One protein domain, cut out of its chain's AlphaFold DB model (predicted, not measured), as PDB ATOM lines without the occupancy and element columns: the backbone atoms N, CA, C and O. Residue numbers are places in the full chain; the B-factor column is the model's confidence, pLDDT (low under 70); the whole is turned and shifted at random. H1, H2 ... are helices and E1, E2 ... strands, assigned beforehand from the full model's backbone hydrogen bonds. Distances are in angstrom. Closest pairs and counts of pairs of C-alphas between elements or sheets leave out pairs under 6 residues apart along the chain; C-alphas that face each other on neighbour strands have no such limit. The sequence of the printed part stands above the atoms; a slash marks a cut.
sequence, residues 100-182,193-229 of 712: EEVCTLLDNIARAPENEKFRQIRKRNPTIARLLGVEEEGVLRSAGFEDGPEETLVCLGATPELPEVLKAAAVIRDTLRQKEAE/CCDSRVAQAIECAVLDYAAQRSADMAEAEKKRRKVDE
ATOM      1  N   GLU A 100     -11.519   2.095  33.823       80.81
ATOM      2  CA  GLU A 100     -11.823   3.528  33.898       80.81
ATOM      3  C   GLU A 100     -10.549   4.388  33.836       80.81
ATOM      4  O   GLU A 100     -10.539   5.440  33.183       80.81
ATOM      5  N   GLU A 101      -9.450   3.931  34.441       87.75
ATOM      6  CA  GLU A 101      -8.148   4.600  34.370       87.75
ATOM      7  C   GLU A 101      -7.565   4.580  32.950       87.75
ATOM      8  O   GLU A 101      -7.139   5.629  32.452       87.75
ATOM      9  N   VAL A 102      -7.625   3.439  32.251       83.44
ATOM     10  CA  VAL A 102      -7.233   3.347  30.831       83.44
ATOM     11  C   VAL A 102      -8.077   4.282  29.971       83.44
ATOM     12  O   VAL A 102      -7.537   5.061  29.184       83.44
ATOM     13  N   CYS A 103      -9.400   4.265  30.143       79.88
ATOM     14  CA  CYS A 103     -10.302   5.141  29.400       79.88
ATOM     15  C   CYS A 103      -9.984   6.621  29.642       79.88
ATOM     16  O   CYS A 103      -9.983   7.414  28.702       79.88
ATOM     17  N   THR A 104      -9.663   6.993  30.882       89.00
ATOM     18  CA  THR A 104      -9.295   8.368  31.247       89.00
ATOM     19  C   THR A 104      -7.988   8.800  30.580       89.00
ATOM     20  O   THR A 104      -7.886   9.927  30.089       89.00
ATOM     21  N   LEU A 105      -6.988   7.916  30.517       88.31
ATOM     22  CA  LEU A 105      -5.733   8.182  29.806       88.31
ATOM     23  C   LEU A 105      -5.980   8.412  28.316       88.31
ATOM     24  O   LEU A 105      -5.497   9.399  27.760       88.31
ATOM     25  N   LEU A 106      -6.778   7.550  27.688       85.31
ATOM     26  CA  LEU A 106      -7.109   7.677  26.273       85.31
ATOM     27  C   LEU A 106      -7.935   8.937  25.976       85.31
ATOM     28  O   LEU A 106      -7.660   9.634  24.998       85.31
ATOM     29  N   ASP A 107      -8.883   9.289  26.848       83.62
ATOM     30  CA  ASP A 107      -9.667  10.522  26.736       83.62
ATOM     31  C   ASP A 107      -8.770  11.774  26.839       83.62
ATOM     32  O   ASP A 107      -8.964  12.741  26.095       83.62
ATOM     33  N   ASN A 108      -7.751  11.767  27.708       88.62
ATOM     34  CA  ASN A 108      -6.794  12.874  27.824       88.62
ATOM     35  C   ASN A 108      -5.961  13.064  26.546       88.62
ATOM     36  O   ASN A 108      -5.756  14.199  26.107       88.62
ATOM     37  N   ILE A 109      -5.537  11.967  25.913       85.12
ATOM     38  CA  ILE A 109      -4.810  12.001  24.636       85.12
ATOM     39  C   ILE A 109      -5.713  12.525  23.524       85.12
ATOM     40  O   ILE A 109      -5.296  13.385  22.757       85.12
ATOM     41  N   ALA A 110      -6.960  12.056  23.445       79.31
ATOM     42  CA  ALA A 110      -7.894  12.524  22.424       79.31
ATOM     43  C   ALA A 110      -8.216  14.015  22.552       79.31
ATOM     44  O   ALA A 110      -8.365  14.698  21.539       79.31
ATOM     45  N   ARG A 111      -8.313  14.536  23.781       84.50
ATOM     46  CA  ARG A 111      -8.572  15.963  24.027       84.50
ATOM     47  C   ARG A 111      -7.390  16.852  23.665       84.50
ATOM     48  O   ARG A 111      -7.598  17.967  23.196       84.50
ATOM     49  N   ALA A 112      -6.170  16.390  23.914       88.06
ATOM     50  CA  ALA A 112      -4.961  17.165  23.680       88.06
ATOM     51  C   ALA A 112      -3.885  16.278  23.042       88.06
ATOM     52  O   ALA A 112      -2.894  15.951  23.705       88.06
ATOM     53  N   PRO A 113      -4.047  15.906  21.757       83.56
ATOM     54  CA  PRO A 113      -3.161  14.948  21.116       83.56
ATOM     55  C   PRO A 113      -1.732  15.461  21.074       83.56
ATOM     56  O   PRO A 113      -0.833  14.646  21.162       83.56
ATOM     57  N   GLU A 114      -1.492  16.771  20.989       86.75
ATOM     58  CA  GLU A 114      -0.142  17.358  20.945       86.75
ATOM     59  C   GLU A 114       0.557  17.464  22.306       86.75
ATOM     60  O   GLU A 114       1.724  17.844  22.375       86.75
ATOM     61  N   ASN A 115      -0.122  17.140  23.410       91.75
ATOM     62  CA  ASN A 115       0.489  17.243  24.727       91.75
ATOM     63  C   ASN A 115       1.372  16.021  25.011       91.75
ATOM     64  O   ASN A 115       0.887  14.918  25.273       91.75
ATOM     65  N   GLU A 116       2.686  16.243  25.015       90.06
ATOM     66  CA  GLU A 116       3.704  15.216  25.249       90.06
ATOM     67  C   GLU A 116       3.496  14.452  26.568       90.06
ATOM     68  O   GLU A 116       3.740  13.248  26.630       90.06
ATOM     69  N   LYS A 117       2.934  15.105  27.598       93.69
ATOM     70  CA  LYS A 117       2.640  14.460  28.889       93.69
ATOM     71  C   LYS A 117       1.616  13.332  28.786       93.69
ATOM     72  O   LYS A 117       1.661  12.419  29.599       93.69
ATOM     73  N   PHE A 118       0.688  13.401  27.832       91.75
ATOM     74  CA  PHE A 118      -0.297  12.338  27.609       91.75
ATOM     75  C   PHE A 118       0.216  11.279  26.632       91.75
ATOM     76  O   PHE A 118      -0.229  10.136  26.684       91.75
ATOM     77  N   ARG A 119       1.186  11.633  25.780       90.12
ATOM     78  CA  ARG A 119       1.859  10.682  24.887       90.12
ATOM     79  C   ARG A 119       2.890   9.817  25.602       90.12
ATOM     80  O   ARG A 119       3.238   8.779  25.059       90.12
ATOM     81  N   GLN A 120       3.378  10.214  26.776       94.69
ATOM     82  CA  GLN A 120       4.384   9.465  27.529       94.69
ATOM     83  C   GLN A 120       3.827   8.982  28.868       94.69
ATOM     84  O   GLN A 120       3.577   9.766  29.783       94.69
ATOM     85  N   ILE A 121       3.684   7.668  29.009       94.94
ATOM     86  CA  ILE A 121       3.230   7.024  30.237       94.94
ATOM     87  C   ILE A 121       4.425   6.323  30.884       94.94
ATOM     88  O   ILE A 121       5.013   5.410  30.314       94.94
ATOM     89  N   ARG A 122       4.800   6.722  32.099       96.06
ATOM     90  CA  ARG A 122       5.874   6.048  32.847       96.06
ATOM     91  C   ARG A 122       5.365   4.724  33.411       96.06
ATOM     92  O   ARG A 122       4.436   4.739  34.214       96.06
ATOM     93  N   LYS A 123       6.019   3.605  33.084       95.19
ATOM     94  CA  LYS A 123       5.667   2.273  33.612       95.19
ATOM     95  C   LYS A 123       5.812   2.179  35.129       95.19
ATOM     96  O   LYS A 123       5.075   1.444  35.765       95.19
ATOM     97  N   ARG A 124       6.703   2.984  35.719       94.62
ATOM     98  CA  ARG A 124       6.885   3.097  37.179       94.62
ATOM     99  C   ARG A 124       5.741   3.806  37.904       94.62
ATOM    100  O   ARG A 124       5.745   3.844  39.131       94.62
ATOM    101  N   ASN A 125       4.798   4.424  37.187       94.31
ATOM    102  CA  ASN A 125       3.627   5.011  37.830       94.31
ATOM    103  C   ASN A 125       2.821   3.872  38.482       94.31
ATOM    104  O   ASN A 125       2.426   2.966  37.758       94.31
ATOM    105  N   PRO A 126       2.559   3.892  39.803       91.12
ATOM    106  CA  PRO A 126       1.922   2.777  40.506       91.12
ATOM    107  C   PRO A 126       0.529   2.431  39.971       91.12
ATOM    108  O   PRO A 126       0.112   1.282  40.077       91.12
ATOM    109  N   THR A 127      -0.168   3.405  39.387       89.94
ATOM    110  CA  THR A 127      -1.450   3.215  38.705       89.94
ATOM    111  C   THR A 127      -1.268   2.385  37.433       89.94
ATOM    112  O   THR A 127      -1.939   1.386  37.230       89.94
ATOM    113  N   ILE A 128      -0.272   2.736  36.618       90.50
ATOM    114  CA  ILE A 128       0.010   2.081  35.334       90.50
ATOM    115  C   ILE A 128       0.706   0.742  35.525       90.50
ATOM    116  O   ILE A 128       0.401  -0.200  34.813       90.50
ATOM    117  N   ALA A 129       1.626   0.643  36.484       91.56
ATOM    118  CA  ALA A 129       2.419  -0.552  36.752       91.56
ATOM    119  C   ALA A 129       1.543  -1.790  36.981       91.56
ATOM    120  O   ALA A 129       1.944  -2.895  36.639       91.56
ATOM    121  N   ARG A 130       0.342  -1.591  37.540       89.06
ATOM    122  CA  ARG A 130      -0.662  -2.638  37.769       89.06
ATOM    123  C   ARG A 130      -1.387  -3.067  36.494       89.06
ATOM    124  O   ARG A 130      -1.816  -4.209  36.412       89.06
ATOM    125  N   LEU A 131      -1.497  -2.161  35.524       85.19
ATOM    126  CA  LEU A 131      -2.091  -2.403  34.208       85.19
ATOM    127  C   LEU A 131      -1.100  -3.059  33.237       85.19
ATOM    128  O   LEU A 131      -1.503  -3.488  32.161       85.19
ATOM    129  N   LEU A 132       0.191  -3.124  33.579       86.44
ATOM    130  CA  LEU A 132       1.201  -3.790  32.758       86.44
ATOM    131  C   LEU A 132       1.098  -5.312  32.910       86.44
ATOM    132  O   LEU A 132       0.977  -5.832  34.014       86.44
ATOM    133  N   GLY A 133       1.179  -6.030  31.793       80.44
ATOM    134  CA  GLY A 133       1.067  -7.486  31.726       80.44
ATOM    135  C   GLY A 133      -0.368  -8.026  31.735       80.44
ATOM    136  O   GLY A 133      -0.542  -9.244  31.713       80.44
ATOM    137  N   VAL A 134      -1.383  -7.155  31.739       84.62
ATOM    138  CA  VAL A 134      -2.812  -7.515  31.679       84.62
ATOM    139  C   VAL A 134      -3.475  -7.014  30.384       84.62
ATOM    140  O   VAL A 134      -2.823  -6.413  29.525       84.62
ATOM    141  N   GLU A 135      -4.764  -7.314  30.192       75.31
ATOM    142  CA  GLU A 135      -5.519  -7.008  28.963       75.31
ATOM    143  C   GLU A 135      -5.563  -5.494  28.670       75.31
ATOM    144  O   GLU A 135      -5.528  -5.067  27.513       75.31
ATOM    145  N   GLU A 136      -5.539  -4.685  29.723       82.31
ATOM    146  CA  GLU A 136      -5.550  -3.227  29.732       82.31
ATOM    147  C   GLU A 136      -4.303  -2.612  29.066       82.31
ATOM    148  O   GLU A 136      -4.420  -1.646  28.305       82.31
ATOM    149  N   GLU A 137      -3.110  -3.200  29.246       86.94
ATOM    150  CA  GLU A 137      -1.917  -2.806  28.476       86.94
ATOM    151  C   GLU A 137      -2.126  -3.064  26.979       86.94
ATOM    152  O   GLU A 137      -1.699  -2.267  26.140       86.94
ATOM    153  N   GLY A 138      -2.831  -4.142  26.629       78.38
ATOM    154  CA  GLY A 138      -3.206  -4.452  25.250       78.38
ATOM    155  C   GLY A 138      -4.029  -3.339  24.598       78.38
ATOM    156  O   GLY A 138      -3.826  -3.034  23.418       78.38
ATOM    157  N   VAL A 139      -4.897  -2.671  25.365       78.81
ATOM    158  CA  VAL A 139      -5.681  -1.515  24.899       78.81
ATOM    159  C   VAL A 139      -4.781  -0.319  24.626       78.81
ATOM    160  O   VAL A 139      -4.883   0.290  23.560       78.81
ATOM    161  N   LEU A 140      -3.862  -0.010  25.545       84.50
ATOM    162  CA  LEU A 140      -2.891   1.068  25.355       84.50
ATOM    163  C   LEU A 140      -2.021   0.798  24.119       84.50
ATOM    164  O   LEU A 140      -1.886   1.662  23.253       84.50
ATOM    165  N   ARG A 141      -1.505  -0.422  23.954       86.75
ATOM    166  CA  ARG A 141      -0.717  -0.790  22.765       86.75
ATOM    167  C   ARG A 141      -1.529  -0.686  21.475       86.75
ATOM    168  O   ARG A 141      -1.034  -0.180  20.472       86.75
ATOM    169  N   SER A 142      -2.802  -1.071  21.510       75.50
ATOM    170  CA  SER A 142      -3.716  -0.927  20.366       75.50
ATOM    171  C   SER A 142      -4.021   0.535  20.027       75.50
ATOM    172  O   SER A 142      -4.262   0.860  18.865       75.50
ATOM    173  N   ALA A 143      -3.963   1.428  21.018       77.12
ATOM    174  CA  ALA A 143      -4.054   2.873  20.833       77.12
ATOM    175  C   ALA A 143      -2.770   3.507  20.255       77.12
ATOM    176  O   ALA A 143      -2.736   4.719  20.040       77.12
ATOM    177  N   GLY A 144      -1.732   2.710  19.972       83.31
ATOM    178  CA  GLY A 144      -0.477   3.165  19.372       83.31
ATOM    179  C   GLY A 144       0.629   3.476  20.381       83.31
ATOM    180  O   GLY A 144       1.585   4.163  20.031       83.31
ATOM    181  N   PHE A 145       0.508   3.009  21.628       90.62
ATOM    182  CA  PHE A 145       1.600   3.093  22.595       90.62
ATOM    183  C   PHE A 145       2.650   2.008  22.346       90.62
ATOM    184  O   PHE A 145       2.349   0.815  22.355       90.62
ATOM    185  N   GLU A 146       3.896   2.432  22.186       92.19
ATOM    186  CA  GLU A 146       5.060   1.565  22.016       92.19
ATOM    187  C   GLU A 146       6.015   1.696  23.206       92.19
ATOM    188  O   GLU A 146       5.952   2.658  23.968       92.19
ATOM    189  N   ASP A 147       6.908   0.724  23.387       94.88
ATOM    190  CA  ASP A 147       7.926   0.796  24.434       94.88
ATOM    191  C   ASP A 147       8.970   1.862  24.077       94.88
ATOM    192  O   ASP A 147       9.738   1.717  23.126       94.88
ATOM    193  N   GLY A 148       8.987   2.942  24.851       93.75
ATOM    194  CA  GLY A 148       9.977   4.002  24.765       93.75
ATOM    195  C   GLY A 148      11.196   3.764  25.661       93.75
ATOM    196  O   GLY A 148      11.282   2.765  26.387       93.75
ATOM    197  N   PRO A 149      12.158   4.701  25.643       90.06
ATOM    198  CA  PRO A 149      13.301   4.665  26.547       90.06
ATOM    199  C   PRO A 149      12.856   4.809  28.013       90.06
ATOM    200  O   PRO A 149      11.779   5.328  28.307       90.06
ATOM    201  N   GLU A 150      13.696   4.349  28.944       90.88
ATOM    202  CA  GLU A 150      13.510   4.539  30.396       90.88
ATOM    203  C   GLU A 150      12.204   3.965  30.979       90.88
ATOM    204  O   GLU A 150      11.597   4.564  31.867       90.88
ATOM    205  N   GLU A 151      11.763   2.796  30.502       93.19
ATOM    206  CA  GLU A 151      10.516   2.165  30.966       93.19
ATOM    207  C   GLU A 151       9.300   3.097  30.785       93.19
ATOM    208  O   GLU A 151       8.455   3.248  31.670       93.19
ATOM    209  N   THR A 152       9.202   3.751  29.631       95.56
ATOM    210  CA  THR A 152       8.021   4.535  29.255       95.56
ATOM    211  C   THR A 152       7.246   3.835  28.146       95.56
ATOM    212  O   THR A 152       7.809   3.079  27.360       95.56
ATOM    213  N   LEU A 153       5.934   4.041  28.102       93.50
ATOM    214  CA  LEU A 153       5.108   3.772  26.936       93.50
ATOM    215  C   LEU A 153       4.911   5.101  26.211       93.50
ATOM    216  O   LEU A 153       4.409   6.058  26.805       93.50
ATOM    217  N   VAL A 154       5.323   5.174  24.950       94.56
ATOM    218  CA  VAL A 154       5.287   6.386  24.133       94.56
ATOM    219  C   VAL A 154       4.330   6.180  22.966       94.56
ATOM    220  O   VAL A 154       4.483   5.255  22.175       94.56
ATOM    221  N   CYS A 155       3.344   7.058  22.841       90.38
ATOM    222  CA  CYS A 155       2.486   7.147  21.668       90.38
ATOM    223  C   CYS A 155       3.195   8.012  20.615       90.38
ATOM    224  O   CYS A 155       3.249   9.238  20.745       90.38
ATOM    225  N   LEU A 156       3.768   7.381  19.583       83.81
ATOM    226  CA  LEU A 156       4.539   8.060  18.520       83.81
ATOM    227  C   LEU A 156       3.670   8.902  17.568       83.81
ATOM    228  O   LEU A 156       4.180   9.639  16.726       83.81
ATOM    229  N   GLY A 157       2.356   8.833  17.732       73.38
ATOM    230  CA  GLY A 157       1.369   9.642  17.041       73.38
ATOM    231  C   GLY A 157       0.002   9.026  17.271       73.38
ATOM    232  O   GLY A 157      -0.129   7.803  17.242       73.38
ATOM    233  N   ALA A 158      -1.016   9.858  17.509       59.53
ATOM    234  CA  ALA A 158      -2.386   9.367  17.528       59.53
ATOM    235  C   ALA A 158      -2.628   8.671  16.187       59.53
ATOM    236  O   ALA A 158      -2.572   9.312  15.133       59.53
ATOM    237  N   THR A 159      -2.841   7.355  16.210       64.12
ATOM    238  CA  THR A 159      -3.262   6.664  14.999       64.12
ATOM    239  C   THR A 159      -4.528   7.378  14.514       64.12
ATOM    240  O   THR A 159      -5.355   7.773  15.344       64.12
ATOM    241  N   PRO A 160      -4.718   7.590  13.200       66.06
ATOM    242  CA  PRO A 160      -5.910   8.277  12.685       66.06
ATOM    243  C   PRO A 160      -7.228   7.604  13.116       66.06
ATOM    244  O   PRO A 160      -8.303   8.176  12.972       66.06
ATOM    245  N   GLU A 161      -7.136   6.403  13.683       63.69
ATOM    246  CA  GLU A 161      -8.217   5.524  14.098       63.69
ATOM    247  C   GLU A 161      -8.502   5.602  15.610       63.69
ATOM    248  O   GLU A 161      -9.604   5.258  16.035       63.69
ATOM    249  N   LEU A 162      -7.563   6.099  16.431       67.12
ATOM    250  CA  LEU A 162      -7.781   6.314  17.866       67.12
ATOM    251  C   LEU A 162      -8.971   7.258  18.139       67.12
ATOM    252  O   LEU A 162      -9.810   6.922  18.980       67.12
ATOM    253  N   PRO A 163      -9.143   8.377  17.401       67.69
ATOM    254  CA  PRO A 163     -10.340   9.202  17.517       67.69
ATOM    255  C   PRO A 163     -11.629   8.452  17.168       67.69
ATOM    256  O   PRO A 163     -12.661   8.735  17.766       67.69
ATOM    257  N   GLU A 164     -11.604   7.499  16.230       67.12
ATOM    258  CA  GLU A 164     -12.797   6.734  15.841       67.12
ATOM    259  C   GLU A 164     -13.208   5.731  16.923       67.12
ATOM    260  O   GLU A 164     -14.390   5.653  17.265       67.12
ATOM    261  N   VAL A 165     -12.242   5.016  17.505       65.25
ATOM    262  CA  VAL A 165     -12.487   4.068  18.605       65.25
ATOM    263  C   VAL A 165     -12.973   4.809  19.849       65.25
ATOM    264  O   VAL A 165     -13.966   4.407  20.456       65.25
ATOM    265  N   LEU A 166     -12.348   5.938  20.192       68.00
ATOM    266  CA  LEU A 166     -12.771   6.749  21.335       68.00
ATOM    267  C   LEU A 166     -14.111   7.432  21.099       68.00
ATOM    268  O   LEU A 166     -14.915   7.519  22.022       68.00
ATOM    269  N   LYS A 167     -14.413   7.837  19.864       70.38
ATOM    270  CA  LYS A 167     -15.741   8.334  19.499       70.38
ATOM    271  C   LYS A 167     -16.796   7.238  19.612       70.38
ATOM    272  O   LYS A 167     -17.878   7.516  20.114       70.38
ATOM    273  N   ALA A 168     -16.502   6.002  19.206       64.56
ATOM    274  CA  ALA A 168     -17.420   4.878  19.385       64.56
ATOM    275  C   ALA A 168     -17.659   4.574  20.874       64.56
ATOM    276  O   ALA A 168     -18.809   4.470  21.299       64.56
ATOM    277  N   ALA A 169     -16.596   4.518  21.681       66.00
ATOM    278  CA  ALA A 169     -16.691   4.314  23.125       66.00
ATOM    279  C   ALA A 169     -17.429   5.467  23.833       66.00
ATOM    280  O   ALA A 169     -18.264   5.229  24.704       66.00
ATOM    281  N   ALA A 170     -17.172   6.718  23.440       68.75
ATOM    282  CA  ALA A 170     -17.874   7.897  23.944       68.75
ATOM    283  C   ALA A 170     -19.362   7.869  23.579       68.75
ATOM    284  O   ALA A 170     -20.190   8.009  24.468       68.75
ATOM    285  N   VAL A 171     -19.714   7.582  22.320       69.12
ATOM    286  CA  VAL A 171     -21.118   7.453  21.889       69.12
ATOM    287  C   VAL A 171     -21.841   6.381  22.698       69.12
ATOM    288  O   VAL A 171     -22.983   6.592  23.104       69.12
ATOM    289  N   ILE A 172     -21.194   5.248  22.972       63.81
ATOM    290  CA  ILE A 172     -21.786   4.196  23.798       63.81
ATOM    291  C   ILE A 172     -21.976   4.677  25.242       63.81
ATOM    292  O   ILE A 172     -23.080   4.548  25.771       63.81
ATOM    293  N   ARG A 173     -20.951   5.277  25.864       66.94
ATOM    294  CA  ARG A 173     -21.034   5.832  27.229       66.94
ATOM    295  C   ARG A 173     -22.124   6.899  27.348       66.94
ATOM    296  O   ARG A 173     -22.922   6.846  28.280       66.94
ATOM    297  N   ASP A 174     -22.197   7.825  26.399       70.94
ATOM    298  CA  ASP A 174     -23.185   8.906  26.385       70.94
ATOM    299  C   ASP A 174     -24.597   8.364  26.169       70.94
ATOM    300  O   ASP A 174     -25.524   8.778  26.860       70.94
ATOM    301  N   THR A 175     -24.766   7.375  25.286       67.75
ATOM    302  CA  THR A 175     -26.061   6.705  25.088       67.75
ATOM    303  C   THR A 175     -26.508   5.992  26.366       67.75
ATOM    304  O   THR A 175     -27.684   6.054  26.720       67.75
ATOM    305  N   LEU A 176     -25.587   5.341  27.084       62.31
ATOM    306  CA  LEU A 176     -25.880   4.686  28.361       62.31
ATOM    307  C   LEU A 176     -26.271   5.703  29.442       62.31
ATOM    308  O   LEU A 176     -27.299   5.522  30.090       62.31
ATOM    309  N   ARG A 177     -25.523   6.805  29.579       70.38
ATOM    310  CA  ARG A 177     -25.815   7.886  30.539       70.38
ATOM    311  C   ARG A 177     -27.116   8.617  30.235       70.38
ATOM    312  O   ARG A 177     -27.885   8.912  31.143       70.38
ATOM    313  N   GLN A 178     -27.383   8.909  28.964       72.81
ATOM    314  CA  GLN A 178     -28.633   9.540  28.553       72.81
ATOM    315  C   GLN A 178     -29.817   8.626  28.875       72.81
ATOM    316  O   GLN A 178     -30.825   9.091  29.400       72.81
ATOM    317  N   LYS A 179     -29.680   7.320  28.620       65.12
ATOM    318  CA  LYS A 179     -30.710   6.345  28.984       65.12
ATOM    319  C   LYS A 179     -30.900   6.255  30.493       65.12
ATOM    320  O   LYS A 179     -32.038   6.216  30.931       65.12
ATOM    321  N   GLU A 180     -29.832   6.290  31.279       69.00
ATOM    322  CA  GLU A 180     -29.908   6.336  32.743       69.00
ATOM    323  C   GLU A 180     -30.651   7.586  33.251       69.00
ATOM    324  O   GLU A 180     -31.542   7.478  34.095       69.00
ATOM    325  N   ALA A 181     -30.357   8.758  32.681       75.75
ATOM    326  CA  ALA A 181     -31.022  10.016  33.020       75.75
ATOM    327  C   ALA A 181     -32.512  10.032  32.625       75.75
ATOM    328  O   ALA A 181     -33.346  10.494  33.402       75.75
ATOM    329  N   GLU A 182     -32.862   9.491  31.451       74.19
ATOM    330  CA  GLU A 182     -34.250   9.368  30.969       74.19
ATOM    331  C   GLU A 182     -35.127   8.494  31.884       74.19
ATOM    332  O   GLU A 182     -36.346   8.637  31.891       74.19
ATOM    333  N   CYS A 193     -29.836  -2.866  29.678       45.72
ATOM    334  CA  CYS A 193     -28.669  -2.176  29.125       45.72
ATOM    335  C   CYS A 193     -27.891  -1.315  30.142       45.72
ATOM    336  O   CYS A 193     -26.758  -0.963  29.841       45.72
ATOM    337  N   CYS A 194     -28.441  -1.046  31.333       43.97
ATOM    338  CA  CYS A 194     -27.701  -0.536  32.502       43.97
ATOM    339  C   CYS A 194     -27.216  -1.681  33.413       43.97
ATOM    340  O   CYS A 194     -26.549  -1.451  34.417       43.97
ATOM    341  N   ASP A 195     -27.557  -2.929  33.067       57.25
ATOM    342  CA  ASP A 195     -26.996  -4.126  33.685       57.25
ATOM    343  C   ASP A 195     -25.474  -4.064  33.507       57.25
ATOM    344  O   ASP A 195     -24.991  -3.987  32.371       57.25
ATOM    345  N   SER A 196     -24.718  -4.099  34.609       56.03
ATOM    346  CA  SER A 196     -23.249  -4.067  34.573       56.03
ATOM    347  C   SER A 196     -22.681  -5.118  33.619       56.03
ATOM    348  O   SER A 196     -21.619  -4.933  33.043       56.03
ATOM    349  N   ARG A 197     -23.441  -6.187  33.360       53.81
ATOM    350  CA  ARG A 197     -23.117  -7.239  32.396       53.81
ATOM    351  C   ARG A 197     -23.141  -6.800  30.938       53.81
ATOM    352  O   ARG A 197     -22.423  -7.388  30.141       53.81
ATOM    353  N   VAL A 198     -23.984  -5.842  30.549       60.47
ATOM    354  CA  VAL A 198     -23.997  -5.312  29.175       60.47
ATOM    355  C   VAL A 198     -22.862  -4.323  28.975       60.47
ATOM    356  O   VAL A 198     -22.197  -4.407  27.947       60.47
ATOM    357  N   ALA A 199     -22.589  -3.465  29.961       61.75
ATOM    358  CA  ALA A 199     -21.385  -2.637  29.959       61.75
ATOM    359  C   ALA A 199     -20.126  -3.518  29.870       61.75
ATOM    360  O   ALA A 199     -19.344  -3.354  28.939       61.75
ATOM    361  N   GLN A 200     -20.028  -4.545  30.720       66.19
ATOM    362  CA  GLN A 200     -18.950  -5.535  30.690       66.19
ATOM    363  C   GLN A 200     -18.877  -6.284  29.352       66.19
ATOM    364  O   GLN A 200     -17.795  -6.512  28.839       66.19
ATOM    365  N   ALA A 201     -20.006  -6.664  28.743       66.88
ATOM    366  CA  ALA A 201     -19.992  -7.347  27.448       66.88
ATOM    367  C   ALA A 201     -19.511  -6.441  26.305       66.88
ATOM    368  O   ALA A 201     -18.842  -6.915  25.389       66.88
ATOM    369  N   ILE A 202     -19.860  -5.153  26.337       68.12
ATOM    370  CA  ILE A 202     -19.365  -4.175  25.367       68.12
ATOM    371  C   ILE A 202     -17.875  -3.935  25.583       68.12
ATOM    372  O   ILE A 202     -17.123  -3.906  24.616       68.12
ATOM    373  N   GLU A 203     -17.452  -3.797  26.833       71.44
ATOM    374  CA  GLU A 203     -16.052  -3.656  27.206       71.44
ATOM    375  C   GLU A 203     -15.236  -4.862  26.733       71.44
ATOM    376  O   GLU A 203     -14.304  -4.679  25.958       71.44
ATOM    377  N   CYS A 204     -15.664  -6.091  27.044       71.31
ATOM    378  CA  CYS A 204     -15.058  -7.312  26.514       71.31
ATOM    379  C   CYS A 204     -15.019  -7.318  24.981       71.31
ATOM    380  O   CYS A 204     -14.004  -7.683  24.409       71.31
ATOM    381  N   ALA A 205     -16.071  -6.863  24.292       70.00
ATOM    382  CA  ALA A 205     -16.066  -6.797  22.829       70.00
ATOM    383  C   ALA A 205     -15.070  -5.759  22.275       70.00
ATOM    384  O   ALA A 205     -14.485  -5.973  21.212       70.00
ATOM    385  N   VAL A 206     -14.870  -4.638  22.975       75.38
ATOM    386  CA  VAL A 206     -13.852  -3.634  22.630       75.38
ATOM    387  C   VAL A 206     -12.449  -4.184  22.900       75.38
ATOM    388  O   VAL A 206     -11.575  -4.017  22.049       75.38
ATOM    389  N   LEU A 207     -12.248  -4.880  24.023       74.06
ATOM    390  CA  LEU A 207     -10.997  -5.563  24.363       74.06
ATOM    391  C   LEU A 207     -10.664  -6.660  23.344       74.06
ATOM    392  O   LEU A 207      -9.556  -6.680  22.820       74.06
ATOM    393  N   ASP A 208     -11.631  -7.500  22.977       73.62
ATOM    394  CA  ASP A 208     -11.481  -8.540  21.955       73.62
ATOM    395  C   ASP A 208     -11.134  -7.935  20.591       73.62
ATOM    396  O   ASP A 208     -10.260  -8.436  19.880       73.62
ATOM    397  N   TYR A 209     -11.787  -6.833  20.213       75.69
ATOM    398  CA  TYR A 209     -11.471  -6.120  18.977       75.69
ATOM    399  C   TYR A 209     -10.049  -5.547  19.001       75.69
ATOM    400  O   TYR A 209      -9.319  -5.681  18.016       75.69
ATOM    401  N   ALA A 210      -9.633  -4.948  20.120       72.81
ATOM    402  CA  ALA A 210      -8.278  -4.442  20.311       72.81
ATOM    403  C   ALA A 210      -7.243  -5.579  20.253       72.81
ATOM    404  O   ALA A 210      -6.263  -5.484  19.513       72.81
ATOM    405  N   ALA A 211      -7.498  -6.695  20.937       71.38
ATOM    406  CA  ALA A 211      -6.647  -7.879  20.937       71.38
ATOM    407  C   ALA A 211      -6.514  -8.490  19.534       71.38
ATOM    408  O   ALA A 211      -5.398  -8.742  19.071       71.38
ATOM    409  N   GLN A 212      -7.629  -8.663  18.819       78.81
ATOM    410  CA  GLN A 212      -7.623  -9.159  17.442       78.81
ATOM    411  C   GLN A 212      -6.838  -8.223  16.522       78.81
ATOM    412  O   GLN A 212      -6.021  -8.676  15.721       78.81
ATOM    413  N   ARG A 213      -7.031  -6.910  16.657       75.75
ATOM    414  CA  ARG A 213      -6.318  -5.914  15.856       75.75
ATOM    415  C   ARG A 213      -4.819  -5.909  16.150       75.75
ATOM    416  O   ARG A 213      -4.021  -5.835  15.221       75.75
ATOM    417  N   SER A 214      -4.431  -6.020  17.417       75.31
ATOM    418  CA  SER A 214      -3.033  -6.157  17.827       75.31
ATOM    419  C   SER A 214      -2.397  -7.413  17.220       75.31
ATOM    420  O   SER A 214      -1.308  -7.343  16.646       75.31
ATOM    421  N   ALA A 215      -3.113  -8.543  17.229       75.88
ATOM    422  CA  ALA A 215      -2.675  -9.770  16.567       75.88
ATOM    423  C   ALA A 215      -2.522  -9.592  15.043       75.88
ATOM    424  O   ALA A 215      -1.513 -10.016  14.473       75.88
ATOM    425  N   ASP A 216      -3.470  -8.912  14.391       80.31
ATOM    426  CA  ASP A 216      -3.417  -8.619  12.955       80.31
ATOM    427  C   ASP A 216      -2.232  -7.696  12.609       80.31
ATOM    428  O   ASP A 216      -1.521  -7.938  11.627       80.31
ATOM    429  N   MET A 217      -1.967  -6.672  13.430       77.38
ATOM    430  CA  MET A 217      -0.804  -5.790  13.279       77.38
ATOM    431  C   MET A 217       0.509  -6.551  13.480       77.38
ATOM    432  O   MET A 217       1.425  -6.405  12.668       77.38
ATOM    433  N   ALA A 218       0.594  -7.421  14.489       79.81
ATOM    434  CA  ALA A 218       1.760  -8.270  14.715       79.81
ATOM    435  C   ALA A 218       2.003  -9.241  13.542       79.81
ATOM    436  O   ALA A 218       3.149  -9.469  13.141       79.81
ATOM    437  N   GLU A 219       0.946  -9.797  12.941       85.50
ATOM    438  CA  GLU A 219       1.068 -10.638  11.748       85.50
ATOM    439  C   GLU A 219       1.500  -9.827  10.516       85.50
ATOM    440  O   GLU A 219       2.346 -10.286   9.737       85.50
ATOM    441  N   ALA A 220       0.951  -8.624  10.330       81.94
ATOM    442  CA  ALA A 220       1.335  -7.721   9.250       81.94
ATOM    443  C   ALA A 220       2.808  -7.302   9.367       81.94
ATOM    444  O   ALA A 220       3.545  -7.380   8.384       81.94
ATOM    445  N   GLU A 221       3.263  -6.954  10.568       85.44
ATOM    446  CA  GLU A 221       4.655  -6.614  10.854       85.44
ATOM    447  C   GLU A 221       5.584  -7.816  10.632       85.44
ATOM    448  O   GLU A 221       6.607  -7.719   9.956       85.44
ATOM    449  N   LYS A 222       5.177  -9.013  11.069       89.31
ATOM    450  CA  LYS A 222       5.896 -10.258  10.762       89.31
ATOM    451  C   LYS A 222       6.010 -10.513   9.256       89.31
ATOM    452  O   LYS A 222       7.019 -11.055   8.805       89.31
ATOM    453  N   LYS A 223       4.988 -10.167   8.463       90.12
ATOM    454  CA  LYS A 223       5.041 -10.256   6.994       90.12
ATOM    455  C   LYS A 223       5.996  -9.216   6.408       90.12
ATOM    456  O   LYS A 223       6.777  -9.591   5.539       90.12
ATOM    457  N   ARG A 224       5.981  -7.971   6.900       88.62
ATOM    458  CA  ARG A 224       6.921  -6.913   6.485       88.62
ATOM    459  C   ARG A 224       8.367  -7.327   6.731       88.62
ATOM    460  O   ARG A 224       9.129  -7.389   5.775       88.62
ATOM    461  N   ARG A 225       8.692  -7.783   7.945       88.31
ATOM    462  CA  ARG A 225      10.034  -8.285   8.292       88.31
ATOM    463  C   ARG A 225      10.506  -9.397   7.362       88.31
ATOM    464  O   ARG A 225      11.626  -9.351   6.880       88.31
ATOM    465  N   LYS A 226       9.641 -10.361   7.029       91.06
ATOM    466  CA  LYS A 226       9.985 -11.431   6.073       91.06
ATOM    467  C   LYS A 226      10.278 -10.914   4.665       91.06
ATOM    468  O   LYS A 226      11.116 -11.490   3.976       91.06
ATOM    469  N   VAL A 227       9.552  -9.890   4.215       92.50
ATOM    470  CA  VAL A 227       9.793  -9.261   2.910       92.50
ATOM    471  C   VAL A 227      11.110  -8.488   2.943       92.50
ATOM    472  O   VAL A 227      11.945  -8.712   2.072       92.50
ATOM    473  N   ASP A 228      11.344  -7.686   3.983       88.56
ATOM    474  CA  ASP A 228      12.584  -6.924   4.163       88.56
ATOM    475  C   ASP A 228      13.813  -7.832   4.295       88.56
ATOM    476  O   ASP A 228      14.858  -7.546   3.712       88.56
ATOM    477  N   GLU A 229      13.692  -8.959   4.999       92.56
ATOM    478  CA  GLU A 229      14.723 -10.000   5.079       92.56
ATOM    479  C   GLU A 229      15.000 -10.611   3.697       92.56
ATOM    480  O   GLU A 229      16.154 -10.724   3.280       92.56
TER     481      GLU A 229
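Overview. This is residues 100 to 182 and 193 to 229 of the 712 residues of a protein of Symbiodinium necroappetens (UniProt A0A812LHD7). A small head, made of a three-stranded sheet and the shorter helices H1 to H4, packs on two long helices, H5 and H6, which run in opposite directions and are near each other. H1 packs on H5 and H4 on H6, while residues 218 to 229 of H6 stick out beyond the body. The printed part has 120 residues, mostly helix, with six named helices and three named strands in the order H1 H2 E1 H3 H4 E2 E3 H5 H6; the sheet runs E1 E3 E2, antiparallel throughout. It is elongated, spanning 58 by 30 by 26 A, and only just compact, close to loose, with a radius of gyration of the C-alphas of 15.8 A.

Arrangement. Begin at the sheet, where inner strand E3, residues 152 to 155, has edge strand E1, residues 120 to 122, as an antiparallel neighbour, with N 121 and O 153 2.8 A apart. E3 forms a hairpin with edge strand E2, residues 145 to 148, where N 146 and O 154 are 2.9 A apart. H2, residues 116 to 119, only grazes the sheet. H3, residues 126 to 129, is only just not on it, with 4 pairs of C-alphas within 10 A. H4, residues 135 to 142, stands up from the sheet at a height of 10.4 A, over E2 and only just over E3, with 3 of its C-alphas. E1, H3, H4 and E2 make a split strand-helix-strand unit, two strands running the same way with E3 between them, its crossover right-handed. Next find the hub H1, residues 100 to 111, which touches H2, closest at C-alphas 109 and 118, 5.4 A. H1 touches H4 the same way at a shallow tilt of 15 degrees, closest at C-alphas 102 and 136, 6.9 A. H1 touches H5, residues 162 to 182, opposite ways at a steep tilt of 63 degrees, closest at C-alphas 110 and 163, 6.4 A. H4 touches H6, residues 196 to 229, with H6 residues 207 to 214 alone, at a steep tilt of 50 degrees, closest at C-alphas 142 and 210, 5.8 A. Every O i to N i+4 pair is within hydrogen-bond range in H1, H4, H5 and H6; H2 and H3 are too short for one.

Along the chain. Find C-alpha 100 at (-11.823, 3.528, 33.898); from there H1 runs 16.2 A. H5 covers 29.7 A from C-alpha 162 at (-7.781, 6.314, 17.866). H6 covers 48.4 A and ends at C-alpha 229, (14.723, -10.000, 5.079).

Size, cuts and confidence. The two C-alphas farthest apart, of Glu 182 and Glu 229, are 58.7 A apart. Residues 183 to 192 are not printed, and C-alphas 182 and 193 are 13.0 A apart across this cut. Of the links printed whole, none is long. Look for low pLDDT, under 70, in 29 residues, among them 158 to 166 and 193 to 202.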